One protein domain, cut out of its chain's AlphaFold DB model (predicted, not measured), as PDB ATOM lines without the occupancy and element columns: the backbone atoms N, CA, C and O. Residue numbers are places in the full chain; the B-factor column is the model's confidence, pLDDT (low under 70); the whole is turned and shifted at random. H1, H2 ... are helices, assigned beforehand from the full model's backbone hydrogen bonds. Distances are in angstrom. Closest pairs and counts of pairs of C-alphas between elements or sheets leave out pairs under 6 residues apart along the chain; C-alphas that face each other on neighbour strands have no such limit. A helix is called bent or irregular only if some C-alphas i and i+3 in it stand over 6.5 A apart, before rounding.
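AT A GLANCE: This is residues 2 to 218 of the 225 residues of an uncharacterized protein of Dokdonella fugitiva (UniProt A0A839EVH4). Five long rods, H3, H4, H6, H8 and the arm H7a of the bent helix H7, make an up-and-down bundle, each running against the one before it in the chain, with H3 and H7a in its middle and H2 packed along H8. H5 lies across H3 and H4 at one end, where the short arm H7b also turns off; H9 lies across H7a at the other end, and short H1 lies near the last turns of H8. The 217 printed residues have nine named helices, H1 to H9 in chain order, and no named strand: the class is all helix. The whole is compact, with a radius of gyration of the C-alphas of 18.2 A and spans of 55 by 42 by 29 A.

HOW THE PARTS SIT: Start at H1, residues 2 to 8, close to but not clearly touching H8, residues 185 to 204; their closest C-alphas, Leu 7 and Leu 202, are 6.9 A apart. Next, H2, residues 12 to 31, touches H8 at a shallow tilt of 16 degrees, opposite ways, closest at C-alphas His 22 and Phe 198, 6.1 A. H3, residues 36 to 52, and H4, residues 63 to 93, form a hairpin at 9 degrees, closest at C-alphas Ala 44 and Leu 77, 6.2 A. H5, residues 99 to 108, touches residues 85 to 93 of H4, about perpendicular at 81 degrees, closest at C-alphas Ile 86 and Pro 99, 4.9 A. With residues 118 to 126 alone, H6, residues 112 to 134, touches H3, closest at C-alphas Glu 46 and Ile 122, 6.2 A. H7, residues 139 to 178, is one helix by its hydrogen bonds but bent, with C-alphas 166 and 169 6.6 A apart; its arms H7a, residues 139 to 166, and H7b, residues 169 to 178, stand at 50 degrees. H7a touches H8 at a steep tilt of 43 degrees, closest at C-alphas Ser 153 and Thr 200, 5.0 A. H9, residues 209 to 217, touches residues 140 to 145 of H7a, closest at C-alphas Leu 141 and Ala 216, 5.3 A. Each O i to N i+4 pair is within hydrogen-bond range in H1, H2, H3, H6, H7b, H8 and H9, against 26 of 27 in H4, 5 of 6 in H5 and 21 of 24 in H7a.

IN THESE COORDINATES: Find C-alpha 2 at (36.058, 100.798, 19.739), where H1 begins. H2 spans 27.6 A and H3 24.4 A; H4 runs 43.8 A from C-alpha 63 at (37.738, 100.474, 60.805). H6 spans 32.5 A, H7a 40.0 A and H8 28.1 A; H9 ends at C-alpha 217, (44.324, 107.239, 45.679).

THE WHOLE: The two C-alphas farthest apart, Glu 60 and Gly 180, are 59.0 A apart. The printed part has no cut and no long link. Its mean pLDDT is 87.9, and no printed residue is under 70.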
ATOM      1  N   LYS A   2      35.145 100.259  18.709       85.06
ATOM      2  CA  LYS A   2      36.058 100.798  19.739       85.06
ATOM      3  C   LYS A   2      36.536  99.778  20.792       85.06
ATOM      4  O   LYS A   2      37.724  99.690  21.042       85.06
ATOM      5  N   LEU A   3      35.645  98.944  21.345       79.94
ATOM      6  CA  LEU A   3      36.041  97.925  22.333       79.94
ATOM      7  C   LEU A   3      37.024  96.886  21.765       79.94
ATOM      8  O   LEU A   3      37.981  96.520  22.429       79.94
ATOM      9  N   ILE A   4      36.813  96.428  20.528       83.88
ATOM     10  CA  ILE A   4      37.695  95.441  19.883       83.88
ATOM     11  C   ILE A   4      39.084  96.047  19.650       83.88
ATOM     12  O   ILE A   4      40.090  95.362  19.810       83.88
ATOM     13  N   GLU A   5      39.143  97.329  19.293       86.56
ATOM     14  CA  GLU A   5      40.404  98.058  19.150       86.56
ATOM     15  C   GLU A   5      41.140  98.189  20.487       86.56
ATOM     16  O   GLU A   5      42.341  97.936  20.523       86.56
ATOM     17  N   GLU A   6      40.440  98.497  21.584       85.25
ATOM     18  CA  GLU A   6      41.060  98.549  22.918       85.25
ATOM     19  C   GLU A   6      41.532  97.166  23.392       85.25
ATOM     20  O   GLU A   6      42.651  97.031  23.881       85.25
ATOM     21  N   LEU A   7      40.747  96.108  23.166       84.31
ATOM     22  CA  LEU A   7      41.152  94.739  23.502       84.31
ATOM     23  C   LEU A   7      42.410  94.301  22.734       84.31
ATOM     24  O   LEU A   7      43.261  93.607  23.286       84.31
ATOM     25  N   ARG A   8      42.576  94.738  21.478       86.62
ATOM     26  CA  ARG A   8      43.787  94.475  20.676       86.62
ATOM     27  C   ARG A   8      45.026  95.215  21.182       86.62
ATOM     28  O   ARG A   8      46.135  94.829  20.825       86.62
ATOM     29  N   ARG A   9      44.854  96.276  21.974       88.25
ATOM     30  CA  ARG A   9      45.958  97.046  22.568       88.25
ATOM     31  C   ARG A   9      46.456  96.450  23.882       88.25
ATOM     32  O   ARG A   9      47.485  96.904  24.382       88.25
ATOM     33  N   ILE A  10      45.768  95.447  24.433       87.44
ATOM     34  CA  ILE A  10      46.220  94.753  25.641       87.44
ATOM     35  C   ILE A  10      47.576  94.089  25.351       87.44
ATOM     36  O   ILE A  10      47.692  93.330  24.385       87.44
ATOM     37  N   PRO A  11      48.610  94.331  26.178       88.00
ATOM     38  CA  PRO A  11      49.903  93.691  25.995       88.00
ATOM     39  C   PRO A  11      49.780  92.155  26.034       88.00
ATOM     40  O   PRO A  11      49.154  91.630  26.959       88.00
ATOM     41  N   PRO A  12      50.433  91.413  25.118       88.69
ATOM     42  CA  PRO A  12      50.389  89.949  25.100       88.69
ATOM     43  C   PRO A  12      50.698  89.261  26.445       88.69
ATOM     44  O   PRO A  12      50.006  88.299  26.769       88.69
ATOM     45  N   PRO A  13      51.652  89.742  27.275       87.31
ATOM     46  CA  PRO A  13      51.912  89.141  28.586       87.31
ATOM     47  C   PRO A  13      50.715  89.236  29.539       87.31
ATOM     48  O   PRO A  13      50.430  88.291  30.268       87.31
ATOM     49  N   VAL A  14      49.992  90.360  29.506       85.69
ATOM     50  CA  VAL A  14      48.815  90.598  30.353       85.69
ATOM     51  C   VAL A  14      47.665  89.704  29.901       85.69
ATOM     52  O   VAL A  14      47.050  89.026  30.721       85.69
ATOM     53  N   ALA A  15      47.420  89.634  28.590       88.25
ATOM     54  CA  ALA A  15      46.407  88.744  28.030       88.25
ATOM     55  C   ALA A  15      46.700  87.268  28.351       88.25
ATOM     56  O   ALA A  15      45.789  86.533  28.732       88.25
ATOM     57  N   LEU A  16      47.967  86.844  28.261       89.06
ATOM     58  CA  LEU A  16      48.388  85.488  28.613       89.06
ATOM     59  C   LEU A  16      48.186  85.196  30.103       89.06
ATOM     60  O   LEU A  16      47.678  84.133  30.445       89.06
ATOM     61  N   GLN A  17      48.536  86.129  30.990       87.62
ATOM     62  CA  GLN A  17      48.314  85.965  32.428       87.62
ATOM     63  C   GLN A  17      46.824  85.809  32.753       87.62
ATOM     64  O   GLN A  17      46.452  84.911  33.509       87.62
ATOM     65  N   ILE A  18      45.968  86.641  32.148       89.25
ATOM     66  CA  ILE A  18      44.511  86.547  32.299       89.25
ATOM     67  C   ILE A  18      44.019  85.191  31.783       89.25
ATOM     68  O   ILE A  18      43.271  84.511  32.485       89.25
ATOM     69  N   LEU A  19      44.470  84.757  30.603       91.62
ATOM     70  CA  LEU A  19      44.102  83.463  30.030       91.62
ATOM     71  C   LEU A  19      44.503  82.295  30.937       91.62
ATOM     72  O   LEU A  19      43.683  81.418  31.190       91.62
ATOM     73  N   LEU A  20      45.735  82.288  31.450       89.44
ATOM     74  CA  LEU A  20      46.230  81.223  32.321       89.44
ATOM     75  C   LEU A  20      45.474  81.183  33.650       89.44
ATOM     76  O   LEU A  20      45.061  80.106  34.068       89.44
ATOM     77  N   ALA A  21      45.235  82.331  34.287       85.69
ATOM     78  CA  ALA A  21      44.506  82.390  35.554       85.69
ATOM     79  C   ALA A  21      43.080  81.824  35.424       85.69
ATOM     80  O   ALA A  21      42.648  81.009  36.240       85.69
ATOM     81  N   HIS A  22      42.367  82.200  34.360       91.06
ATOM     82  CA  HIS A  22      41.007  81.722  34.109       91.06
ATOM     83  C   HIS A  22      40.989  80.279  33.590       91.06
ATOM     84  O   HIS A  22      40.123  79.503  33.980       91.06
ATOM     85  N   GLY A  23      41.962  79.886  32.767       89.50
ATOM     86  CA  GLY A  23      42.116  78.510  32.296       89.50
ATOM     87  C   GLY A  23      42.383  77.537  33.443       89.50
ATOM     88  O   GLY A  23      41.741  76.491  33.515       89.50
ATOM     89  N   VAL A  24      43.256  77.907  34.386       87.44
ATOM     90  CA  VAL A  24      43.501  77.131  35.610       87.44
ATOM     91  C   VAL A  24      42.223  77.017  36.432       87.44
ATOM     92  O   VAL A  24      41.875  75.909  36.824       87.44
ATOM     93  N   LEU A  25      41.491  78.116  36.639       87.31
ATOM     94  CA  LEU A  25      40.214  78.086  37.354       87.31
ATOM     95  C   LEU A  25      39.190  77.164  36.678       87.31
ATOM     96  O   LEU A  25      38.516  76.401  37.370       87.31
ATOM     97  N   LEU A  26      39.074  77.217  35.348       91.62
ATOM     98  CA  LEU A  26      38.159  76.368  34.587       91.62
ATOM     99  C   LEU A  26      38.520  74.892  34.746       91.62
ATOM    100  O   LEU A  26      37.682  74.094  35.162       91.62
ATOM    101  N   VAL A  27      39.773  74.538  34.447       89.31
ATOM    102  CA  VAL A  27      40.264  73.156  34.533       89.31
ATOM    103  C   VAL A  27      40.093  72.628  35.948       89.31
ATOM    104  O   VAL A  27      39.582  71.526  36.120       89.31
ATOM    105  N   ALA A  28      40.456  73.429  36.948       82.19
ATOM    106  CA  ALA A  28      40.303  73.087  38.348       82.19
ATOM    107  C   ALA A  28      38.849  72.870  38.769       82.19
ATOM    108  O   ALA A  28      38.562  71.899  39.461       82.19
ATOM    109  N   SER A  29      37.937  73.752  38.360       86.62
ATOM    110  CA  SER A  29      36.525  73.654  38.746       86.62
ATOM    111  C   SER A  29      35.872  72.422  38.118       86.62
ATOM    112  O   SER A  29      35.142  71.704  38.798       86.62
ATOM    113  N   LEU A  30      36.193  72.138  36.850       88.12
ATOM    114  CA  LEU A  30      35.657  70.987  36.123       88.12
ATOM    115  C   LEU A  30      36.273  69.655  36.586       88.12
ATOM    116  O   LEU A  30      35.540  68.713  36.862       88.12
ATOM    117  N   HIS A  31      37.602  69.560  36.716       83.75
ATOM    118  CA  HIS A  31      38.267  68.320  37.156       83.75
ATOM    119  C   HIS A  31      38.131  68.076  38.660       83.75
ATOM    120  O   HIS A  31      38.103  66.930  39.098       83.75
ATOM    121  N   GLY A  32      38.053  69.142  39.458       74.19
ATOM    122  CA  GLY A  32      37.837  69.065  40.900       74.19
ATOM    123  C   GLY A  32      36.399  68.717  41.288       74.19
ATOM    124  O   GLY A  32      36.127  68.547  42.477       74.19
ATOM    125  N   GLY A  33      35.483  68.629  40.313       78.25
ATOM    126  CA  GLY A  33      34.077  68.295  40.540       78.25
ATOM    127  C   GLY A  33      33.369  69.295  41.452       78.25
ATOM    128  O   GLY A  33      32.532  68.902  42.262       78.25
ATOM    129  N   LEU A  34      33.758  70.572  41.392       82.56
ATOM    130  CA  LEU A  34      33.204  71.604  42.258       82.56
ATOM    131  C   LEU A  34      31.817  72.010  41.736       82.56
ATOM    132  O   LEU A  34      31.744  72.513  40.617       82.56
ATOM    133  N   PRO A  35      30.729  71.861  42.516       88.12
ATOM    134  CA  PRO A  35      29.413  72.310  42.074       88.12
ATOM    135  C   PRO A  35      29.407  73.816  41.797       88.12
ATOM    136  O   PRO A  35      30.011  74.596  42.543       88.12
ATOM    137  N   TYR A  36      28.675  74.253  40.773       90.56
ATOM    138  CA  TYR A  36      28.632  75.654  40.348       90.56
ATOM    139  C   TYR A  36      28.190  76.595  41.475       90.56
ATOM    140  O   TYR A  36      28.783  77.651  41.690       90.56
ATOM    141  N   ILE A  37      27.176  76.196  42.243       89.38
ATOM    142  CA  ILE A  37      26.697  76.959  43.404       89.38
ATOM    143  C   ILE A  37      27.805  77.161  44.440       89.38
ATOM    144  O   ILE A  37      27.908  78.223  45.056       89.38
ATOM    145  N   VAL A  38      28.634  76.142  44.641       86.56
ATOM    146  CA  VAL A  38      29.716  76.184  45.620       86.56
ATOM    147  C   VAL A  38      30.818  77.099  45.104       86.56
ATOM    148  O   VAL A  38      31.286  77.947  45.857       86.56
ATOM    149  N   LEU A  39      31.148  77.030  43.809       89.19
ATOM    150  CA  LEU A  39      32.024  78.008  43.161       89.19
ATOM    151  C   LEU A  39      31.516  79.444  43.370       89.19
ATOM    152  O   LEU A  39      32.285  80.303  43.787       89.19
ATOM    153  N   GLN A  40      30.229  79.711  43.154       91.75
ATOM    154  CA  GLN A  40      29.643  81.042  43.350       91.75
ATOM    155  C   GLN A  40      29.751  81.527  44.803       91.75
ATOM    156  O   GLN A  40      30.135  82.672  45.047       91.75
ATOM    157  N   GLY A  41      29.492  80.647  45.774       90.38
ATOM    158  CA  GLY A  41      29.695  80.948  47.193       90.38
ATOM    159  C   GLY A  41      31.158  81.244  47.538       90.38
ATOM    160  O   GLY A  41      31.441  82.175  48.290       90.38
ATOM    161  N   LEU A  42      32.100  80.504  46.949       89.62
ATOM    162  CA  LEU A  42      33.534  80.715  47.158       89.62
ATOM    163  C   LEU A  42      34.023  82.029  46.570       89.62
ATOM    164  O   LEU A  42      34.790  82.730  47.221       89.62
ATOM    165  N   LEU A  43      33.554  82.385  45.378       91.06
ATOM    166  CA  LEU A  43      33.864  83.665  44.751       91.06
ATOM    167  C   LEU A  43      33.278  84.836  45.547       91.06
ATOM    168  O   LEU A  43      33.958  85.840  45.746       91.06
ATOM    169  N   ALA A  44      32.059  84.695  46.074       93.38
ATOM    170  CA  ALA A  44      31.480  85.683  46.983       93.38
ATOM    171  C   ALA A  44      32.331  85.849  48.252       93.38
ATOM    172  O   ALA A  44      32.628  86.966  48.673       93.38
ATOM    173  N   PHE A  45      32.758  84.738  48.852       92.38
ATOM    174  CA  PHE A  45      33.591  84.764  50.048       92.38
ATOM    175  C   PHE A  45      34.985  85.351  49.776       92.38
ATOM    176  O   PHE A  45      35.472  86.165  50.560       92.38
ATOM    177  N   GLU A  46      35.592  85.024  48.633       91.19
ATOM    178  CA  GLU A  46      36.835  85.633  48.149       91.19
ATOM    179  C   GLU A  46      36.697  87.160  48.055       91.19
ATOM    180  O   GLU A  46      37.571  87.879  48.537       91.19
ATOM    181  N   LEU A  47      35.582  87.677  47.527       92.25
ATOM    182  CA  LEU A  47      35.321  89.120  47.457       92.25
ATOM    183  C   LEU A  47      35.235  89.784  48.832       92.25
ATOM    184  O   LEU A  47      35.763  90.884  49.011       92.25
ATOM    185  N   VAL A  48      34.602  89.129  49.807       93.12
ATOM    186  CA  VAL A  48      34.536  89.628  51.190       93.12
ATOM    187  C   VAL A  48      35.935  89.686  51.802       93.12
ATOM    188  O   VAL A  48      36.299  90.695  52.404       93.12
ATOM    189  N   LEU A  49      36.748  88.645  51.610       91.31
ATOM    190  CA  LEU A  49      38.118  88.610  52.122       91.31
ATOM    191  C   LEU A  49      39.030  89.624  51.430       91.31
ATOM    192  O   LEU A  49      39.820  90.280  52.106       91.31
ATOM    193  N   LEU A  50      38.897  89.806  50.114       89.88
ATOM    194  CA  LEU A  50      39.587  90.867  49.381       89.88
ATOM    195  C   LEU A  50      39.181  92.239  49.925       89.88
ATOM    196  O   LEU A  50      40.036  93.084  50.155       89.88
ATOM    197  N   ASN A  51      37.898  92.474  50.201       88.94
ATOM    198  CA  ASN A  51      37.474  93.742  50.785       88.94
ATOM    199  C   ASN A  51      38.046  93.939  52.200       88.94
ATOM    200  O   ASN A  51      38.601  94.996  52.489       88.94
ATOM    201  N   LEU A  52      38.033  92.909  53.048       89.81
ATOM    202  CA  LEU A  52      38.628  92.963  54.388       89.81
ATOM    203  C   LEU A  52      40.141  93.232  54.332       89.81
ATOM    204  O   LEU A  52      40.674  94.018  55.114       89.81
ATOM    205  N   ALA A  53      40.831  92.630  53.368       89.50
ATOM    206  CA  ALA A  53      42.256  92.829  53.144       89.50
ATOM    207  C   ALA A  53      42.611  94.239  52.634       89.50
ATOM    208  O   ALA A  53      43.788  94.589  52.624       89.50
ATOM    209  N   THR A  54      41.632  95.087  52.278       89.00
ATOM    210  CA  THR A  54      41.882  96.504  51.945       89.00
ATOM    211  C   THR A  54      42.216  97.366  53.168       89.00
ATOM    212  O   THR A  54      42.871  98.398  53.017       89.00
ATOM    213  N   VAL A  55      41.819  96.946  54.377       89.81
ATOM    214  CA  VAL A  55      42.004  97.698  55.634       89.81
ATOM    215  C   VAL A  55      43.444  98.199  55.843       89.81
ATOM    216  O   VAL A  55      43.608  99.404  56.043       89.81
ATOM    217  N   PRO A  56      44.499  97.357  55.767       88.75
ATOM    218  CA  PRO A  56      45.877  97.817  55.956       88.75
ATOM    219  C   PRO A  56      46.357  98.791  54.871       88.75
ATOM    220  O   PRO A  56      47.262  99.582  55.125       88.75
ATOM    221  N   PHE A  57      45.763  98.766  53.675       88.19
ATOM    222  CA  PHE A  57      46.151  99.656  52.580       88.19
ATOM    223  C   PHE A  57      45.513 101.044  52.698       88.19
ATOM    224  O   PHE A  57      46.108 102.009  52.218       88.19
ATOM    225  N   TYR A  58      44.365 101.159  53.373       88.81
ATOM    226  CA  TYR A  58      43.593 102.398  53.534       88.81
ATOM    227  C   TYR A  58      43.238 102.684  55.008       88.81
ATOM    228  O   TYR A  58      42.050 102.727  55.363       88.81
ATOM    229  N   PRO A  59      44.236 102.867  55.896       87.31
ATOM    230  CA  PRO A  59      44.006 103.111  57.320       87.31
ATOM    231  C   PRO A  59      43.265 104.427  57.601       87.31
ATOM    232  O   PRO A  59      42.487 104.498  58.552       87.31
ATOM    233  N   GLU A  60      43.439 105.448  56.756       87.62
ATOM    234  CA  GLU A  60      42.822 106.777  56.883       87.62
ATOM    235  C   GLU A  60      41.288 106.751  56.887       87.62
ATOM    236  O   GLU A  60      40.646 107.696  57.334       87.62
ATOM    237  N   ARG A  61      40.690 105.661  56.406       82.69
ATOM    238  CA  ARG A  61      39.240 105.483  56.358       82.69
ATOM    239  C   ARG A  61      38.629 105.089  57.702       82.69
ATOM    240  O   ARG A  61      37.432 105.279  57.906       82.69
ATOM    241  N   GLY A  62      39.429 104.529  58.605       86.69
ATOM    242  CA  GLY A  62      38.953 103.990  59.874       86.69
ATOM    243  C   GLY A  62      38.191 102.665  59.736       86.69
ATOM    244  O   GLY A  62      37.529 102.372  58.739       86.69
ATOM    245  N   ILE A  63      38.274 101.846  60.786       89.00
ATOM    246  CA  ILE A  63      37.738 100.474  60.805       89.00
ATOM    247  C   ILE A  63      36.212 100.454  60.633       89.00
ATOM    248  O   ILE A  63      35.689  99.606  59.919       89.00
ATOM    249  N   ALA A  64      35.488 101.407  61.229       89.44
ATOM    250  CA  ALA A  64      34.024 101.434  61.185       89.44
ATOM    251  C   ALA A  64      33.468 101.528  59.752       89.44
ATOM    252  O   ALA A  64      32.509 100.837  59.412       89.44
ATOM    253  N   ARG A  65      34.091 102.340  58.890       88.31
ATOM    254  CA  ARG A  65      33.677 102.486  57.487       88.31
ATOM    255  C   ARG A  65      34.004 101.239  56.665       88.31
ATOM    256  O   ARG A  65      33.184 100.829  55.851       88.31
ATOM    257  N   HIS A  66      35.150 100.601  56.915       89.25
ATOM    258  CA  HIS A  66      35.483  99.308  56.303       89.25
ATOM    259  C   HIS A  66      34.486  98.214  56.697       89.25
ATOM    260  O   HIS A  66      34.022  97.468  55.841       89.25
ATOM    261  N   LEU A  67      34.082  98.156  57.970       90.31
ATOM    262  CA  LEU A  67      33.043  97.227  58.425       90.31
ATOM    263  C   LEU A  67      31.688  97.510  57.764       90.31
ATOM    264  O   LEU A  67      30.995  96.580  57.363       90.31
ATOM    265  N   PHE A  68      31.314  98.782  57.616       91.25
ATOM    266  CA  PHE A  68      30.073  99.152  56.937       91.25
ATOM    267  C   PHE A  68      30.073  98.734  55.460       91.25
ATOM    268  O   PHE A  68      29.082  98.196  54.968       91.25
ATOM    269  N   ASP A  69      31.195  98.912  54.768       89.56
ATOM    270  CA  ASP A  69      31.367  98.445  53.393       89.56
ATOM    271  C   ASP A  69      31.323  96.922  53.278       89.56
ATOM    272  O   ASP A  69      30.683  96.405  52.364       89.56
ATOM    273  N   LEU A  70      31.920  96.200  54.229       91.94
ATOM    274  CA  LEU A  70      31.812  94.744  54.305       91.94
ATOM    275  C   LEU A  70      30.360  94.296  54.464       91.94
ATOM    276  O   LEU A  70      29.945  93.347  53.801       91.94
ATOM    277  N   VAL A  71      29.568  94.984  55.291       93.69
ATOM    278  CA  VAL A  71      28.136  94.687  55.455       93.69
ATOM    279  C   VAL A  71      27.371  94.952  54.158       93.69
ATOM    280  O   VAL A  71      26.607  94.089  53.727       93.69
ATOM    281  N   LYS A  72      27.600  96.094  53.495       92.75
ATOM    282  CA  LYS A  72      26.973  96.406  52.198       92.75
ATOM    283  C   LYS A  72      27.317  95.364  51.140       92.75
ATOM    284  O   LYS A  72      26.424  94.866  50.458       92.75
ATOM    285  N   LEU A  73      28.602  95.033  51.014       92.81
ATOM    286  CA  LEU A  73      29.088  94.041  50.064       92.81
ATOM    287  C   LEU A  73      28.478  92.672  50.365       92.81
ATOM    288  O   LEU A  73      27.968  92.028  49.458       92.81
ATOM    289  N   SER A  74      28.462  92.255  51.631       94.06
ATOM    290  CA  SER A  74      27.880  90.973  52.040       94.06
ATOM    291  C   SER A  74      26.380  90.907  51.750       94.06
ATOM    292  O   SER A  74      25.907  89.898  51.236       94.06
ATOM    293  N   ALA A  75      25.633  91.982  52.016       94.31
ATOM    294  CA  ALA A  75      24.205  92.058  51.706       94.31
ATOM    295  C   ALA A  75      23.943  91.988  50.192       94.31
ATOM    296  O   ALA A  75      23.061  91.257  49.747       94.31
ATOM    297  N   LEU A  76      24.745  92.700  49.397       93.94
ATOM    298  CA  LEU A  76      24.665  92.675  47.939       93.94
ATOM    299  C   LEU A  76      25.016  91.297  47.369       93.94
ATOM    300  O   LEU A  76      24.312  90.796  46.497       93.94
ATOM    301  N   LEU A  77      26.066  90.655  47.881       95.44
ATOM    302  CA  LEU A  77      26.452  89.303  47.482       95.44
ATOM    303  C   LEU A  77      25.394  88.275  47.882       95.44
ATOM    304  O   LEU A  77      25.073  87.412  47.075       95.44
ATOM    305  N   ALA A  78      24.803  88.381  49.074       93.75
ATOM    306  CA  ALA A  78      23.704  87.513  49.493       93.75
ATOM    307  C   ALA A  78      22.483  87.663  48.574       93.75
ATOM    308  O   ALA A  78      21.896  86.667  48.153       93.75
ATOM    309  N   PHE A  79      22.144  88.903  48.206       93.25
ATOM    310  CA  PHE A  79      21.098  89.182  47.226       93.25
ATOM    311  C   PHE A  79      21.420  88.547  45.868       93.25
ATOM    312  O   PHE A  79      20.580  87.847  45.318       93.25
ATOM    313  N   LEU A  80      22.642  88.708  45.350       93.81
ATOM    314  CA  LEU A  80      23.058  88.082  44.088       93.81
ATOM    315  C   LEU A  80      23.025  86.551  44.149       93.81
ATOM    316  O   LEU A  80      22.525  85.916  43.222       93.81
ATOM    317  N   LEU A  81      23.509  85.958  45.240       93.19
ATOM    318  CA  LEU A  81      23.521  84.510  45.432       93.19
ATOM    319  C   LEU A  81      22.107  83.922  45.436       93.19
ATOM    320  O   LEU A  81      21.914  82.845  44.883       93.19
ATOM    321  N   LEU A  82      21.107  84.639  45.962       92.75
ATOM    322  CA  LEU A  82      19.704  84.231  45.853       92.75
ATOM    323  C   LEU A  82      19.297  84.033  44.382       92.75
ATOM    324  O   LEU A  82      18.766  82.984  44.022       92.75
ATOM    325  N   PHE A  83      19.577  85.012  43.520       92.44
ATOM    326  CA  PHE A  83      19.248  84.915  42.094       92.44
ATOM    327  C   PHE A  83      20.077  83.861  41.368       92.44
ATOM    328  O   PHE A  83      19.560  83.183  40.480       92.44
ATOM    329  N   VAL A  84      21.337  83.679  41.762       92.56
ATOM    330  CA  VAL A  84      22.176  82.588  41.261       92.56
ATOM    331  C   VAL A  84      21.531  81.237  41.579       92.56
ATOM    332  O   VAL A  84      21.395  80.431  40.664       92.56
ATOM    333  N   CYS A  85      21.057  81.012  42.809       91.62
ATOM    334  CA  CYS A  85      20.351  79.785  43.194       91.62
ATOM    335  C   CYS A  85      19.078  79.557  42.366       91.62
ATOM    336  O   CYS A  85      18.839  78.446  41.896       91.62
ATOM    337  N   ILE A  86      18.284  80.611  42.138       91.25
ATOM    338  CA  ILE A  86      17.073  80.540  41.302       91.25
ATOM    339  C   ILE A  86      17.434  80.163  39.862       91.25
ATOM    340  O   ILE A  86      16.883  79.213  39.309       91.25
ATOM    341  N   SER A  87      18.389  80.877  39.264       91.06
ATOM    342  CA  SER A  87      18.811  80.629  37.884       91.06
ATOM    343  C   SER A  87      19.421  79.233  37.708       91.06
ATOM    344  O   SER A  87      19.130  78.556  36.727       91.06
ATOM    345  N   TYR A  88      20.199  78.765  38.689       91.62
ATOM    346  CA  TYR A  88      20.773  77.425  38.705       91.62
ATOM    347  C   TYR A  88      19.687  76.352  38.701       91.62
ATOM    348  O   TYR A  88      19.737  75.451  37.871       91.62
ATOM    349  N   ALA A  89      18.684  76.471  39.575       90.00
ATOM    350  CA  ALA A  89      17.617  75.482  39.668       90.00
ATOM    351  C   ALA A  89      16.806  75.368  38.372       90.00
ATOM    352  O   ALA A  89      16.466  74.262  37.952       90.00
ATOM    353  N   ILE A  90      16.574  76.489  37.688       88.56
ATOM    354  CA  ILE A  90      15.907  76.498  36.381       88.56
ATOM    355  C   ILE A  90      16.750  75.785  35.322       88.56
ATOM    356  O   ILE A  90      16.215  75.020  34.519       88.56
ATOM    357  N   VAL A  91      18.064  76.014  35.316       88.94
ATOM    358  CA  VAL A  91      18.979  75.363  34.369       88.94
ATOM    359  C   VAL A  91      19.118  73.870  34.671       88.94
ATOM    360  O   VAL A  91      19.168  73.077  33.736       88.94
ATOM    361  N   SER A  92      19.156  73.471  35.945       87.19
ATOM    362  CA  SER A  92      19.393  72.080  36.341       87.19
ATOM    363  C   SER A  92      18.149  71.198  36.300       87.19
ATOM    364  O   SER A  92      18.257  70.007  36.026       87.19
ATOM    365  N   SER A  93      16.990  71.767  36.630       84.25
ATOM    366  CA  SER A  93      15.781  71.007  36.970       84.25
ATOM    367  C   SER A  93      14.514  71.556  36.296       84.25
ATOM    368  O   SER A  93      13.431  71.005  36.483       84.25
ATOM    369  N   GLY A  94      14.631  72.613  35.484       80.19
ATOM    370  CA  GLY A  94      13.529  73.202  34.720       80.19
ATOM    371  C   GLY A  94      12.739  74.285  35.465       80.19
ATOM    372  O   GLY A  94      12.985  74.590  36.627       80.19
ATOM    373  N   GLU A  95      11.766  74.889  34.778       76.88
ATOM    374  CA  GLU A  95      11.059  76.110  35.221       76.88
ATOM    375  C   GLU A  95      10.274  75.966  36.537       76.88
ATOM    376  O   GLU A  95      10.031  76.959  37.214       76.88
ATOM    377  N   HIS A  96       9.907  74.741  36.913       81.44
ATOM    378  CA  HIS A  96       9.135  74.442  38.127       81.44
ATOM    379  C   HIS A  96      10.011  73.961  39.292       81.44
ATOM    380  O   HIS A  96       9.491  73.479  40.300       81.44
ATOM    381  N   ALA A  97      11.334  74.034  39.150       81.81
ATOM    382  CA  ALA A  97      12.260  73.615  40.185       81.81
ATOM    383  C   ALA A  97      12.170  74.523  41.411       81.81
ATOM    384  O   ALA A  97      12.170  75.745  41.278       81.81
ATOM    385  N   ASP A  98      12.170  73.933  42.608       88.25
ATOM    386  CA  ASP A  98      12.359  74.700  43.835       88.25
ATOM    387  C   ASP A  98      13.849  75.077  43.985       88.25
ATOM    388  O   ASP A  98      14.705  74.186  44.118       88.25
ATOM    389  N   PRO A  99      14.186  76.381  43.974       85.06
ATOM    390  CA  PRO A  99      15.562  76.848  44.062       85.06
ATOM    391  C   PRO A  99      16.292  76.397  45.315       85.06
ATOM    392  O   PRO A  99      17.478  76.065  45.251       85.06
ATOM    393  N   ILE A 100      15.604  76.386  46.458       84.81
ATOM    394  CA  ILE A 100      16.247  76.155  47.751       84.81
ATOM    395  C   ILE A 100      16.617  74.680  47.882       84.81
ATOM    396  O   ILE A 100      17.784  74.370  48.124       84.81
ATOM    397  N   THR A 101      15.673  73.764  47.659       85.56
ATOM    398  CA  THR A 101      15.954  72.319  47.735       85.56
ATOM    399  C   THR A 101      16.982  71.873  46.701       85.56
ATOM    400  O   THR A 101      17.905  71.135  47.049       85.56
ATOM    401  N   THR A 102      16.890  72.365  45.463       84.50
ATOM    402  CA  THR A 102      17.840  72.022  44.390       84.50
ATOM    403  C   THR A 102      19.266  72.454  44.737       84.50
ATOM    404  O   THR A 102      20.225  71.706  44.534       84.50
ATOM    405  N   THR A 103      19.409  73.646  45.316       82.38
ATOM    406  CA  THR A 103      20.701  74.194  45.753       82.38
ATOM    407  C   THR A 103      21.240  73.441  46.972       82.38
ATOM    408  O   THR A 103      22.409  73.050  46.988       82.38
ATOM    409  N   LEU A 104      20.400  73.188  47.981       82.31
ATOM    410  CA  LEU A 104      20.795  72.469  49.196       82.31
ATOM    411  C   LEU A 104      21.228  71.032  48.901       82.31
ATOM    412  O   LEU A 104      22.221  70.570  49.459       82.31
ATOM    413  N   ALA A 105      20.549  70.339  47.984       82.25
ATOM    414  CA  ALA A 105      20.924  68.985  47.578       82.25
ATOM    415  C   ALA A 105      22.372  68.916  47.060       82.25
ATOM    416  O   ALA A 105      23.097  67.966  47.353       82.25
ATOM    417  N   ARG A 106      22.826  69.955  46.348       82.62
ATOM    418  CA  ARG A 106      24.203  70.049  45.839       82.62
ATOM    419  C   ARG A 106      25.219  70.349  46.933       82.62
ATOM    420  O   ARG A 106      26.334  69.841  46.874       82.62
ATOM    421  N   TRP A 107      24.828  71.111  47.952       75.88
ATOM    422  CA  TRP A 107      25.652  71.337  49.141       75.88
ATOM    423  C   TRP A 107      25.819  70.075  49.989       75.88
ATOM    424  O   TRP A 107      26.925  69.780  50.430       75.88
ATOM    425  N   HIS A 108      24.751  69.300  50.188       76.19
ATOM    426  CA  HIS A 108      24.813  68.053  50.957       76.19
ATOM    427  C   HIS A 108      25.642  66.957  50.273       76.19
ATOM    428  O   HIS A 108      26.153  66.070  50.952       76.19
ATOM    429  N   GLY A 109      25.808  67.029  48.949       73.94
ATOM    430  CA  GLY A 109      26.668  66.130  48.177       73.94
ATOM    431  C   GLY A 109      28.153  66.513  48.156       73.94
ATOM    432  O   GLY A 109      28.926  65.854  47.461       73.94
ATOM    433  N   LEU A 110      28.567  67.571  48.866       79.12
ATOM    434  CA  LEU A 110      29.950  68.043  48.838       79.12
ATOM    435  C   LEU A 110      30.921  67.035  49.451       79.12
ATOM    436  O   LEU A 110      30.803  66.636  50.609       79.12
ATOM    437  N   GLN A 111      31.951  66.693  48.682       82.44
ATOM    438  CA  GLN A 111      33.040  65.867  49.174       82.44
ATOM    439  C   GLN A 111      34.061  66.716  49.951       82.44
ATOM    440  O   GLN A 111      34.327  67.862  49.572       82.44
ATOM    441  N   PRO A 112      34.714  66.159  50.989       80.94
ATOM    442  CA  PRO A 112      35.775  66.852  51.724       80.94
ATOM    443  C   PRO A 112      36.900  67.375  50.821       80.94
ATOM    444  O   PRO A 112      37.445  68.449  51.067       80.94
ATOM    445  N   ALA A 113      37.213  66.644  49.746       78.81
ATOM    446  CA  ALA A 113      38.202  67.055  48.755       78.81
ATOM    447  C   ALA A 113      37.822  68.378  48.071       78.81
ATOM    448  O   ALA A 113      38.671  69.255  47.939       78.81
ATOM    449  N   SER A 114      36.550  68.566  47.709       76.69
ATOM    450  CA  SER A 114      36.055  69.801  47.087       76.69
ATOM    451  C   SER A 114      36.166  70.997  48.038       76.69
ATOM    452  O   SER A 114      36.538  72.088  47.612       76.69
ATOM    453  N   ILE A 115      35.919  70.789  49.338       77.69
ATOM    454  CA  ILE A 115      36.075  71.819  50.381       77.69
ATOM    455  C   ILE A 115      37.554  72.187  50.575       77.69
ATOM    456  O   ILE A 115      37.896  73.366  50.658       77.69
ATOM    457  N   ALA A 116      38.446  71.193  50.620       81.69
ATOM    458  CA  ALA A 116      39.883  71.434  50.726       81.69
ATOM    459  C   ALA A 116      40.418  72.200  49.506       81.69
ATOM    460  O   ALA A 116      41.208  73.133  49.656       81.69
ATOM    461  N   TRP A 117      39.942  71.848  48.310       78.75
ATOM    462  CA  TRP A 117      40.304  72.520  47.063       78.75
ATOM    463  C   TRP A 117      39.864  73.985  47.070       78.75
ATOM    464  O   TRP A 117      40.650  74.892  46.807       78.75
ATOM    465  N   ALA A 118      38.613  74.215  47.456       78.50
ATOM    466  CA  ALA A 118      38.013  75.524  47.618       78.50
ATOM    467  C   ALA A 118      38.785  76.431  48.594       78.50
ATOM    468  O   ALA A 118      39.111  77.575  48.265       78.50
ATOM    469  N   ALA A 119      39.125  75.905  49.773       81.88
ATOM    470  CA  ALA A 119      39.936  76.613  50.758       81.88
ATOM    471  C   ALA A 119      41.347  76.907  50.225       81.88
ATOM    472  O   ALA A 119      41.838  78.027  50.364       81.88
ATOM    473  N   GLY A 120      41.979  75.926  49.569       84.44
ATOM    474  CA  GLY A 120      43.292  76.081  48.946       84.44
ATOM    475  C   GLY A 120      43.316  77.187  47.892       84.44
ATOM    476  O   GLY A 120      44.206  78.036  47.924       84.44
ATOM    477  N   TYR A 121      42.311  77.235  47.012       83.81
ATOM    478  CA  TYR A 121      42.165  78.298  46.016       83.81
ATOM    479  C   TYR A 121      42.089  79.685  46.664       83.81
ATOM    480  O   TYR A 121      42.861  80.567  46.287       83.81
ATOM    481  N   ILE A 122      41.224  79.873  47.669       84.19
ATOM    482  CA  ILE A 122      41.070  81.162  48.363       84.19
ATOM    483  C   ILE A 122      42.390  81.593  49.009       84.19
ATOM    484  O   ILE A 122      42.821  82.734  48.837       84.19
ATOM    485  N   VAL A 123      43.042  80.682  49.736       87.69
ATOM    486  CA  VAL A 123      44.302  80.971  50.433       87.69
ATOM    487  C   VAL A 123      45.386  81.373  49.440       87.69
ATOM    488  O   VAL A 123      46.041  82.394  49.642       87.69
ATOM    489  N   VAL A 124      45.560  80.614  48.356       86.94
ATOM    490  CA  VAL A 124      46.579  80.902  47.338       86.94
ATOM    491  C   VAL A 124      46.275  82.215  46.616       86.94
ATOM    492  O   VAL A 124      47.170  83.049  46.481       86.94
ATOM    493  N   SER A 125      45.027  82.439  46.203       84.31
ATOM    494  CA  SER A 125      44.613  83.659  45.502       84.31
ATOM    495  C   SER A 125      44.861  84.920  46.341       84.31
ATOM    496  O   SER A 125      45.496  85.879  45.881       84.31
ATOM    497  N   LEU A 126      44.447  84.898  47.613       86.38
ATOM    498  CA  LEU A 126      44.668  86.006  48.542       86.38
ATOM    499  C   LEU A 126      46.146  86.196  48.872       86.38
ATOM    500  O   LEU A 126      46.622  87.331  48.862       86.38
ATOM    501  N   ALA A 127      46.879  85.113  49.139       89.06
ATOM    502  CA  ALA A 127      48.297  85.185  49.474       89.06
ATOM    503  C   ALA A 127      49.115  85.785  48.326       89.06
ATOM    504  O   ALA A 127      49.938  86.664  48.569       89.06
ATOM    505  N   LEU A 128      48.858  85.372  47.081       87.50
ATOM    506  CA  LEU A 128      49.520  85.940  45.904       87.50
ATOM    507  C   LEU A 128      49.160  87.418  45.714       87.50
ATOM    508  O   LEU A 128      50.052  88.236  45.485       87.50
ATOM    509  N   SER A 129      47.882  87.774  45.872       86.38
ATOM    510  CA  SER A 129      47.417  89.162  45.748       86.38
ATOM    511  C   SER A 129      48.053  90.079  46.797       86.38
ATOM    512  O   SER A 129      48.502  91.180  46.470       86.38
ATOM    513  N   LEU A 130      48.134  89.614  48.047       89.12
ATOM    514  CA  LEU A 130      48.779  90.323  49.151       89.12
ATOM    515  C   LEU A 130      50.289  90.414  48.955       89.12
ATOM    516  O   LEU A 130      50.853  91.493  49.104       89.12
ATOM    517  N   LEU A 131      50.946  89.312  48.589       90.31
ATOM    518  CA  LEU A 131      52.387  89.283  48.350       90.31
ATOM    519  C   LEU A 131      52.781  90.278  47.254       90.31
ATOM    520  O   LEU A 131      53.727  91.045  47.430       90.31
ATOM    521  N   GLN A 132      52.033  90.312  46.150       88.06
ATOM    522  CA  GLN A 132      52.284  91.244  45.055       88.06
ATOM    523  C   GLN A 132      52.073  92.705  45.474       88.06
ATOM    524  O   GLN A 132      52.825  93.579  45.046       88.06
ATOM    525  N   ALA A 133      51.097  92.983  46.341       89.44
ATOM    526  CA  ALA A 133      50.899  94.323  46.884       89.44
ATOM    527  C   ALA A 133      52.014  94.729  47.861       89.44
ATOM    528  O   ALA A 133      52.544  95.830  47.760       89.44
ATOM    529  N   LEU A 134      52.410  93.844  48.777       89.38
ATOM    530  CA  LEU A 134      53.405  94.132  49.817       89.38
ATOM    531  C   LEU A 134      54.835  94.253  49.279       89.38
ATOM    532  O   LEU A 134      55.648  94.967  49.856       89.38
ATOM    533  N   THR A 135      55.148  93.560  48.184       91.69
ATOM    534  CA  THR A 135      56.467  93.626  47.530       91.69
ATOM    535  C   THR A 135      56.566  94.741  46.487       91.69
ATOM    536  O   THR A 135      57.650  95.004  45.968       91.69
ATOM    537  N   SER A 136      55.453  95.415  46.182       90.88
ATOM    538  CA  SER A 136      55.419  96.531  45.240       90.88
ATOM    539  C   SER A 136      55.938  97.823  45.885       90.88
ATOM    540  O   SER A 136      55.579  98.118  47.027       90.88
ATOM    541  N   PRO A 137      56.694  98.664  45.150       89.88
ATOM    542  CA  PRO A 137      57.050 100.010  45.607       89.88
ATOM    543  C   PRO A 137      55.822 100.914  45.806       89.88
ATOM    544  O   PRO A 137      55.881 101.873  46.571       89.88
ATOM    545  N   GLU A 138      54.695 100.594  45.161       90.56
ATOM    546  CA  GLU A 138      53.406 101.262  45.356       90.56
ATOM    547  C   GLU A 138      52.331 100.242  45.777       90.56
ATOM    548  O   GLU A 138      51.588  99.730  44.928       90.56
ATOM    549  N   PRO A 139      52.216  99.922  47.084       89.69
ATOM    550  CA  PRO A 139      51.333  98.857  47.558       89.69
ATOM    551  C   PRO A 139      49.853  99.085  47.248       89.69
ATOM    552  O   PRO A 139      49.168  98.165  46.811       89.69
ATOM    553  N   ARG A 140      49.361 100.324  47.399       90.12
ATOM    554  CA  ARG A 140      47.961 100.680  47.090       90.12
ATOM    555  C   ARG A 140      47.636 100.500  45.614       90.12
ATOM    556  O   ARG A 140      46.568 100.000  45.282       90.12
ATOM    557  N   LEU A 141      48.554 100.892  44.730       89.75
ATOM    558  CA  LEU A 141      48.357 100.756  43.291       89.75
ATOM    559  C   LEU A 141      48.378  99.284  42.870       89.75
ATOM    560  O   LEU A 141      47.536  98.861  42.081       89.75
ATOM    561  N   ALA A 142      49.318  98.498  43.396       89.31
ATOM    562  CA  ALA A 142      49.384  97.064  43.121       89.31
ATOM    563  C   ALA A 142      48.141  96.329  43.648       89.31
ATOM    564  O   ALA A 142      47.525  95.559  42.912       89.31
ATOM    565  N   TRP A 143      47.717  96.638  44.876       90.69
ATOM    566  CA  TRP A 143      46.487  96.109  45.457       90.69
ATOM    567  C   TRP A 143      45.251  96.486  44.639       90.69
ATOM    568  O   TRP A 143      44.442  95.616  44.323       90.69
ATOM    569  N   MET A 144      45.116  97.755  44.242       88.19
ATOM    570  CA  MET A 144      44.005  98.230  43.411       88.19
ATOM    571  C   MET A 144      43.969  97.528  42.050       88.19
ATOM    572  O   MET A 144      42.917  97.059  41.640       88.19
ATOM    573  N   ASN A 145      45.109  97.390  41.364       85.50
ATOM    574  CA  ASN A 145      45.170  96.667  40.088       85.50
ATOM    575  C   ASN A 145      44.689  95.218  40.233       85.50
ATOM    576  O   ASN A 145      43.867  94.754  39.445       85.50
ATOM    577  N   ASN A 146      45.165  94.523  41.266       84.31
ATOM    578  CA  ASN A 146      44.801  93.132  41.509       84.31
ATOM    579  C   ASN A 146      43.333  92.984  41.916       84.31
ATOM    580  O   ASN A 146      42.628  92.136  41.381       84.31
ATOM    581  N   THR A 147      42.846  93.822  42.827       83.88
ATOM    582  CA  THR A 147      41.451  93.775  43.291       83.88
ATOM    583  C   THR A 147      40.461  94.230  42.226       83.88
ATOM    584  O   THR A 147      39.365  93.682  42.159       83.88
ATOM    585  N   LEU A 148      40.826  95.157  41.342       80.19
ATOM    586  CA  LEU A 148      39.998  95.542  40.201       80.19
ATOM    587  C   LEU A 148      39.936  94.417  39.161       80.19
ATOM    588  O   LEU A 148      38.850  94.043  38.716       80.19
ATOM    589  N   ALA A 149      41.090  93.839  38.815       78.06
ATOM    590  CA  ALA A 149      41.178  92.772  37.825       78.06
ATOM    591  C   ALA A 149      40.566  91.453  38.314       78.06
ATOM    592  O   ALA A 149      39.873  90.795  37.544       78.06
ATOM    593  N   ALA A 150      40.784  91.064  39.572       78.50
ATOM    594  CA  ALA A 150      40.239  89.838  40.150       78.50
ATOM    595  C   ALA A 150      38.878  90.079  40.810       78.50
ATOM    596  O   ALA A 150      37.892  89.457  40.436       78.50
ATOM    597  N   GLY A 151      38.776  91.004  41.762       85.31
ATOM    598  CA  GLY A 151      37.532  91.266  42.489       85.31
ATOM    599  C   GLY A 151      36.455  91.934  41.626       85.31
ATOM    600  O   GLY A 151      35.320  91.464  41.570       85.31
ATOM    601  N   GLY A 152      36.813  92.983  40.883       87.81
ATOM    602  CA  GLY A 152      35.885  93.682  39.989       87.81
ATOM    603  C   GLY A 152      35.319  92.769  38.896       87.81
ATOM    604  O   GLY A 152      34.102  92.695  38.724       87.81
ATOM    605  N   SER A 153      36.180  92.007  38.211       89.69
ATOM    606  CA  SER A 153      35.748  91.049  37.179       89.69
ATOM    607  C   SER A 153      34.814  89.970  37.732       89.69
ATOM    608  O   SER A 153      33.824  89.634  37.083       89.69
ATOM    609  N   THR A 154      35.088  89.474  38.943       91.50
ATOM    610  CA  THR A 154      34.264  88.477  39.643       91.50
ATOM    611  C   THR A 154      32.897  89.024  39.961       91.50
ATOM    612  O   THR A 154      31.907  88.420  39.569       91.50
ATOM    613  N   PHE A 155      32.837  90.173  40.631       92.19
ATOM    614  CA  PHE A 155      31.577  90.783  41.027       92.19
ATOM    615  C   PHE A 155      30.682  91.045  39.807       92.19
ATOM    616  O   PHE A 155      29.511  90.666  39.789       92.19
ATOM    617  N   VAL A 156      31.257  91.622  38.748       93.69
ATOM    618  CA  VAL A 156      30.537  91.896  37.499       93.69
ATOM    619  C   VAL A 156      30.096  90.599  36.814       93.69
ATOM    620  O   VAL A 156      28.959  90.506  36.357       93.69
ATOM    621  N   ALA A 157      30.948  89.572  36.772       93.62
ATOM    622  CA  ALA A 157      30.586  88.278  36.198       93.62
ATOM    623  C   ALA A 157      29.476  87.576  36.994       93.62
ATOM    624  O   ALA A 157      28.555  87.042  36.385       93.62
ATOM    625  N   MET A 158      29.503  87.627  38.330       93.69
ATOM    626  CA  MET A 158      28.441  87.086  39.188       93.69
ATOM    627  C   MET A 158      27.097  87.763  38.906       93.69
ATOM    628  O   MET A 158      26.081  87.086  38.755       93.69
ATOM    629  N   LEU A 159      27.098  89.094  38.775       93.44
ATOM    630  CA  LEU A 159      25.909  89.856  38.398       93.44
ATOM    631  C   LEU A 159      25.381  89.427  37.022       93.44
ATOM    632  O   LEU A 159      24.187  89.167  36.875       93.44
ATOM    633  N   PHE A 160      26.251  89.315  36.015       94.56
ATOM    634  CA  PHE A 160      25.839  88.868  34.682       94.56
ATOM    635  C   PHE A 160      25.379  87.413  34.654       94.56
ATOM    636  O   PHE A 160      24.472  87.092  33.887       94.56
ATOM    637  N   MET A 161      25.943  86.546  35.497       93.56
ATOM    638  CA  MET A 161      25.547  85.142  35.569       93.56
ATOM    639  C   MET A 161      24.092  84.949  35.972       93.56
ATOM    640  O   MET A 161      23.496  83.966  35.544       93.56
ATOM    641  N   VAL A 162      23.496  85.892  36.707       90.12
ATOM    642  CA  VAL A 162      22.048  85.893  36.946       90.12
ATOM    643  C   VAL A 162      21.308  85.889  35.607       90.12
ATOM    644  O   VAL A 162      20.557  84.963  35.314       90.12
ATOM    645  N   PHE A 163      21.579  86.870  34.747       91.94
ATOM    646  CA  PHE A 163      20.938  86.984  33.434       91.94
ATOM    647  C   PHE A 163      21.330  85.845  32.496       91.94
ATOM    648  O   PHE A 163      20.479  85.302  31.796       91.94
ATOM    649  N   VAL A 164      22.606  85.458  32.486       92.81
ATOM    650  CA  VAL A 164      23.089  84.362  31.644       92.81
ATOM    651  C   VAL A 164      22.452  83.041  32.051       92.81
ATOM    652  O   VAL A 164      22.124  82.265  31.164       92.81
ATOM    653  N   GLY A 165      22.186  82.793  33.333       87.69
ATOM    654  CA  GLY A 165      21.450  81.610  33.773       87.69
ATOM    655  C   GLY A 165      20.049  81.533  33.154       87.69
ATOM    656  O   GLY A 165      19.713  80.530  32.524       87.69
ATOM    657  N   PHE A 166      19.268  82.616  33.249       85.38
ATOM    658  CA  PHE A 166      17.902  82.665  32.709       85.38
ATOM    659  C   PHE A 166      17.848  82.672  31.175       85.38
ATOM    660  O   PHE A 166      17.071  81.929  30.579       85.38
ATOM    661  N   PHE A 167      18.655  83.512  30.527       88.62
ATOM    662  CA  PHE A 167      18.505  83.826  29.100       88.62
ATOM    663  C   PHE A 167      19.536  83.147  28.193       88.62
ATOM    664  O   PHE A 167      19.339  83.103  26.983       88.62
ATOM    665  N   GLY A 168      20.640  82.642  28.746       89.56
ATOM    666  CA  GLY A 168      21.723  82.022  27.978       89.56
ATOM    667  C   GLY A 168      21.825  80.519  28.212       89.56
ATOM    668  O   GLY A 168      21.630  79.725  27.296       89.56
ATOM    669  N   ALA A 169      22.109  80.122  29.450       91.00
ATOM    670  CA  ALA A 169      22.409  78.750  29.831       91.00
ATOM    671  C   ALA A 169      21.228  77.808  29.578       91.00
ATOM    672  O   ALA A 169      21.426  76.741  29.004       91.00
ATOM    673  N   ARG A 170      19.998  78.198  29.941       88.06
ATOM    674  CA  ARG A 170      18.821  77.343  29.733       88.06
ATOM    675  C   ARG A 170      18.531  77.077  28.244       88.06
ATOM    676  O   ARG A 170      18.366  75.901  27.907       88.06
ATOM    677  N   PRO A 171      18.514  78.085  27.345       88.81
ATOM    678  CA  PRO A 171      18.425  77.841  25.904       88.81
ATOM    679  C   PRO A 171      19.569  76.991  25.343       88.81
ATOM    680  O   PRO A 171      19.314  76.104  24.533       88.81
ATOM    681  N   ILE A 172      20.812  77.215  25.791       90.31
ATOM    682  CA  ILE A 172      21.965  76.399  25.374       90.31
ATOM    683  C   ILE A 172      21.764  74.939  25.790       90.31
ATOM    684  O   ILE A 172      21.902  74.047  24.958       90.31
ATOM    685  N   ALA A 173      21.383  74.693  27.045       87.75
ATOM    686  CA  ALA A 173      21.109  73.351  27.546       87.75
ATOM    687  C   ALA A 173      19.985  72.668  26.748       87.75
ATOM    688  O   ALA A 173      20.145  71.524  26.340       87.75
ATOM    689  N   ALA A 174      18.895  73.387  26.449       85.62
ATOM    690  CA  ALA A 174      17.793  72.867  25.636       85.62
ATOM    691  C   ALA A 174      18.232  72.511  24.204       85.62
ATOM    692  O   ALA A 174      17.838  71.477  23.670       85.62
ATOM    693  N   ALA A 175      19.059  73.354  23.579       88.50
ATOM    694  CA  ALA A 175      19.579  73.103  22.238       88.50
ATOM    695  C   ALA A 175      20.524  71.891  22.204       88.50
ATOM    696  O   ALA A 175      20.460  71.091  21.272       88.50
ATOM    697  N   LEU A 176      21.374  71.738  23.225       88.56
ATOM    698  CA  LEU A 176      22.287  70.600  23.360       88.56
ATOM    699  C   LEU A 176      21.529  69.292  23.620       88.56
ATOM    700  O   LEU A 176      21.825  68.271  23.003       88.56
ATOM    701  N   GLU A 177      20.491  69.336  24.454       87.31
ATOM    702  CA  GLU A 177      19.582  68.210  24.675       87.31
ATOM    703  C   GLU A 177      18.856  67.803  23.381       87.31
ATOM    704  O   GLU A 177      18.806  66.619  23.050       87.31
ATOM    705  N   TYR A 178      18.388  68.776  22.592       89.12
ATOM    706  CA  TYR A 178      17.735  68.532  21.301       89.12
ATOM    707  C   TYR A 178      18.636  67.795  20.294       89.12
ATOM    708  O   TYR A 178      18.152  66.950  19.542       89.12
ATOM    709  N   VAL A 179      19.945  68.070  20.290       92.44
ATOM    710  CA  VAL A 179      20.918  67.373  19.425       92.44
ATOM    711  C   VAL A 179      21.487  66.090  20.051       92.44
ATOM    712  O   VAL A 179      22.413  65.499  19.498       92.44
ATOM    713  N   GLY A 180      20.944  65.640  21.187       87.88
ATOM    714  CA  GLY A 180      21.352  64.400  21.855       87.88
ATOM    715  C   GLY A 180      22.659  64.499  22.647       87.88
ATOM    716  O   GLY A 180      23.280  63.475  22.924       87.88
ATOM    717  N   ALA A 181      23.081  65.710  23.019       86.69
ATOM    718  CA  ALA A 181      24.268  65.979  23.828       86.69
ATOM    719  C   ALA A 181      23.866  66.505  25.224       86.69
ATOM    720  O   ALA A 181      24.013  67.700  25.501       86.69
ATOM    721  N   PRO A 182      23.330  65.650  26.122       78.31
ATOM    722  CA  PRO A 182      22.955  66.081  27.464       78.31
ATOM    723  C   PRO A 182      24.173  66.676  28.171       78.31
ATOM    724  O   PRO A 182      25.250  66.080  28.209       78.31
ATOM    725  N   THR A 183      24.006  67.890  28.686       83.69
ATOM    726  CA  THR A 183      25.092  68.663  29.290       83.69
ATOM    727  C   THR A 183      24.897  68.717  30.792       83.69
ATOM    728  O   THR A 183      23.794  68.988  31.260       83.69
ATOM    729  N   ASP A 184      25.970  68.491  31.543       89.69
ATOM    730  CA  ASP A 184      25.970  68.723  32.983       89.69
ATOM    731  C   ASP A 184      25.742  70.225  33.278       89.69
ATOM    732  O   ASP A 184      26.539  71.060  32.829       89.69
ATOM    733  N   PRO A 185      24.671  70.597  34.010       90.00
ATOM    734  CA  PRO A 185      24.373  71.986  34.354       90.00
ATOM    735  C   PRO A 185      25.523  72.686  35.079       90.00
ATOM    736  O   PRO A 185      25.784  73.863  34.817       90.00
ATOM    737  N   ASP A 186      26.223  71.964  35.962       91.38
ATOM    738  CA  ASP A 186      27.362  72.495  36.709       91.38
ATOM    739  C   ASP A 186      28.500  72.857  35.738       91.38
ATOM    740  O   ASP A 186      28.938  74.011  35.703       91.38
ATOM    741  N   ALA A 187      28.913  71.929  34.869       91.44
ATOM    742  CA  ALA A 187      29.941  72.183  33.859       91.44
ATOM    743  C   ALA A 187      29.598  73.342  32.901       91.44
ATOM    744  O   ALA A 187      30.466  74.170  32.590       91.44
ATOM    745  N   LEU A 188      28.340  73.435  32.451       93.81
ATOM    746  CA  LEU A 188      27.875  74.521  31.583       93.81
ATOM    747  C   LEU A 188      27.996  75.880  32.280       93.81
ATOM    748  O   LEU A 188      28.587  76.815  31.737       93.81
ATOM    749  N   LEU A 189      27.457  75.994  33.493       94.50
ATOM    750  CA  LEU A 189      27.425  77.253  34.232       94.50
ATOM    751  C   LEU A 189      28.816  77.683  34.711       94.50
ATOM    752  O   LEU A 189      29.124  78.873  34.672       94.50
ATOM    753  N   ILE A 190      29.682  76.737  35.082       93.94
ATOM    754  CA  ILE A 190      31.099  77.000  35.377       93.94
ATOM    755  C   ILE A 190      31.796  77.571  34.142       93.94
ATOM    756  O   ILE A 190      32.463  78.600  34.237       93.94
ATOM    757  N   SER A 191      31.609  76.951  32.976       94.62
ATOM    758  CA  SER A 191      32.237  77.404  31.729       94.62
ATOM    759  C   SER A 191      31.792  78.818  31.350       94.62
ATOM    760  O   SER A 191      32.623  79.664  31.017       94.62
ATOM    761  N   LEU A 192      30.492  79.103  31.468       95.25
ATOM    762  CA  LEU A 192      29.931  80.433  31.222       95.25
ATOM    763  C   LEU A 192      30.453  81.468  32.229       95.25
ATOM    764  O   LEU A 192      30.865  82.555  31.825       95.25
ATOM    765  N   MET A 193      30.504  81.124  33.517       94.81
ATOM    766  CA  MET A 193      31.012  82.014  34.565       94.81
ATOM    767  C   MET A 193      32.489  82.352  34.362       94.81
ATOM    768  O   MET A 193      32.875  83.520  34.435       94.81
ATOM    769  N   VAL A 194      33.327  81.354  34.072       93.81
ATOM    770  CA  VAL A 194      34.754  81.587  33.814       93.81
ATOM    771  C   VAL A 194      34.954  82.382  32.524       93.81
ATOM    772  O   VAL A 194      35.782  83.293  32.508       93.81
ATOM    773  N   GLY A 195      34.171  82.111  31.477       94.25
ATOM    774  CA  GLY A 195      34.189  82.891  30.238       94.25
ATOM    775  C   GLY A 195      33.817  84.361  30.455       94.25
ATOM    776  O   GLY A 195      34.496  85.252  29.943       94.25
ATOM    777  N   LEU A 196      32.792  84.631  31.269       94.75
ATOM    778  CA  LEU A 196      32.416  85.993  31.654       94.75
ATOM    779  C   LEU A 196      33.501  86.672  32.485       94.75
ATOM    780  O   LEU A 196      33.855  87.801  32.158       94.75
ATOM    781  N   ARG A 197      34.056  86.006  33.511       93.19
ATOM    782  CA  ARG A 197      35.181  86.552  34.300       93.19
ATOM    783  C   ARG A 197      36.379  86.871  33.408       93.19
ATOM    784  O   ARG A 197      36.961  87.941  33.534       93.19
ATOM    785  N   PHE A 198      36.709  85.984  32.472       92.88
ATOM    786  CA  PHE A 198      37.792  86.200  31.518       92.88
ATOM    787  C   PHE A 198      37.539  87.452  30.671       92.88
ATOM    788  O   PHE A 198      38.404  88.322  30.570       92.88
ATOM    789  N   PHE A 199      36.336  87.582  30.109       93.25
ATOM    790  CA  PHE A 199      35.964  88.751  29.320       93.25
ATOM    791  C   PHE A 199      35.987  90.044  30.149       93.25
ATOM    792  O   PHE A 199      36.547  91.046  29.704       93.25
ATOM    793  N   THR A 200      35.436  90.041  31.364       92.94
ATOM    794  CA  THR A 200      35.426  91.230  32.229       92.94
ATOM    795  C   THR A 200      36.823  91.589  32.726       92.94
ATOM    796  O   THR A 200      37.133  92.773  32.828       92.94
ATOM    797  N   ALA A 201      37.701  90.610  32.956       91.00
ATOM    798  CA  ALA A 201      39.110  90.841  33.267       91.00
ATOM    799  C   ALA A 201      39.862  91.478  32.087       91.00
ATOM    800  O   ALA A 201      40.655  92.396  32.293       91.00
ATOM    801  N   LEU A 202      39.581  91.058  30.847       91.50
ATOM    802  CA  LEU A 202      40.124  91.721  29.657       91.50
ATOM    803  C   LEU A 202      39.634  93.169  29.545       91.50
ATOM    804  O   LEU A 202      40.428  94.055  29.247       91.50
ATOM    805  N   VAL A 203      38.354  93.429  29.823       91.25
ATOM    806  CA  VAL A 203      37.820  94.800  29.860       91.25
ATOM    807  C   VAL A 203      38.504  95.619  30.957       91.25
ATOM    808  O   VAL A 203      38.951  96.732  30.687       91.25
ATOM    809  N   ALA A 204      38.667  95.068  32.162       89.25
ATOM    810  CA  ALA A 204      39.379  95.734  33.252       89.25
ATOM    811  C   ALA A 204      40.836  96.064  32.881       89.25
ATOM    812  O   ALA A 204      41.334  97.130  33.236       89.25
ATOM    813  N   ALA A 205      41.499  95.209  32.097       88.06
ATOM    814  CA  ALA A 205      42.858  95.443  31.608       88.06
ATOM    815  C   ALA A 205      42.969  96.598  30.590       88.06
ATOM    816  O   ALA A 205      44.082  97.029  30.288       88.06
ATOM    817  N   THR A 206      41.848  97.110  30.063       89.12
ATOM    818  CA  THR A 206      41.836  98.306  29.195       89.12
ATOM    819  C   THR A 206      41.822  99.624  29.972       89.12
ATOM    820  O   THR A 206      42.047 100.677  29.377       89.12
ATOM    821  N   ILE A 207      41.591  99.589  31.291       87.44
ATOM    822  CA  ILE A 207      41.583 100.788  32.138       87.44
ATOM    823  C   ILE A 207      42.995 101.374  32.186       87.44
ATOM    824  O   ILE A 207      43.984 100.666  32.401       87.44
ATOM    825  N   SER A 208      43.108 102.684  31.971       85.75
ATOM    826  CA  SER A 208      44.417 103.325  31.890       85.75
ATOM    827  C   SER A 208      45.120 103.325  33.251       85.75
ATOM    828  O   SER A 208      44.499 103.476  34.303       85.75
ATOM    829  N   LYS A 209      46.458 103.246  33.251       84.69
ATOM    830  CA  LYS A 209      47.254 103.328  34.493       84.69
ATOM    831  C   LYS A 209      46.959 104.599  35.299       84.69
ATOM    832  O   LYS A 209      47.012 104.565  36.524       84.69
ATOM    833  N   GLY A 210      46.655 105.707  34.616       85.56
ATOM    834  CA  GLY A 210      46.285 106.973  35.249       85.56
ATOM    835  C   GLY A 210      44.962 106.886  36.010       85.56
ATOM    836  O   GLY A 210      44.897 107.325  37.157       85.56
ATOM    837  N   GLU A 211      43.944 106.261  35.413       85.81
ATOM    838  CA  GLU A 211      42.651 106.015  36.061       85.81
ATOM    839  C   GLU A 211      42.795 105.061  37.246       85.81
ATOM    840  O   GLU A 211      42.315 105.378  38.332       85.81
ATOM    841  N   VAL A 212      43.525 103.948  37.095       85.94
ATOM    842  CA  VAL A 212      43.779 103.029  38.220       85.94
ATOM    843  C   VAL A 212      44.533 103.748  39.340       85.94
ATOM    844  O   VAL A 212      44.176 103.601  40.504       85.94
ATOM    845  N   ALA A 213      45.529 104.582  39.032       86.69
ATOM    846  CA  ALA A 213      46.233 105.366  40.047       86.69
ATOM    847  C   ALA A 213      45.325 106.391  40.743       86.69
ATOM    848  O   ALA A 213      45.481 106.649  41.937       86.69
ATOM    849  N   GLN A 214      44.359 106.971  40.030       86.81
ATOM    850  CA  GLN A 214      43.350 107.839  40.630       86.81
ATOM    851  C   GLN A 214      42.413 107.053  41.554       86.81
ATOM    852  O   GLN A 214      42.223 107.470  42.696       86.81
ATOM    853  N   MET A 215      41.908 105.900  41.108       85.50
ATOM    854  CA  MET A 215      41.092 104.994  41.925       85.50
ATOM    855  C   MET A 215      41.870 104.501  43.148       85.50
ATOM    856  O   MET A 215      41.343 104.482  44.249       85.50
ATOM    857  N   ALA A 216      43.154 104.174  42.999       85.00
ATOM    858  CA  ALA A 216      44.005 103.726  44.095       85.00
ATOM    859  C   ALA A 216      44.221 104.814  45.155       85.00
ATOM    860  O   ALA A 216      44.397 104.481  46.326       85.00
ATOM    861  N   ARG A 217      44.217 106.094  44.761       84.00
ATOM    862  CA  ARG A 217      44.324 107.239  45.679       84.00
ATOM    863  C   ARG A 217      42.995 107.598  46.332       84.00
ATOM    864  O   ARG A 217      43.001 108.003  47.489       84.00
ATOM    865  N   ASN A 218      41.890 107.462  45.603       77.06
ATOM    866  CA  ASN A 218      40.554 107.742  46.111       77.06
ATOM    867  C   ASN A 218      39.561 106.639  45.703       77.06
ATOM    868  O   ASN A 218      38.774 106.826  44.773       77.06
TER     869      ASN A 218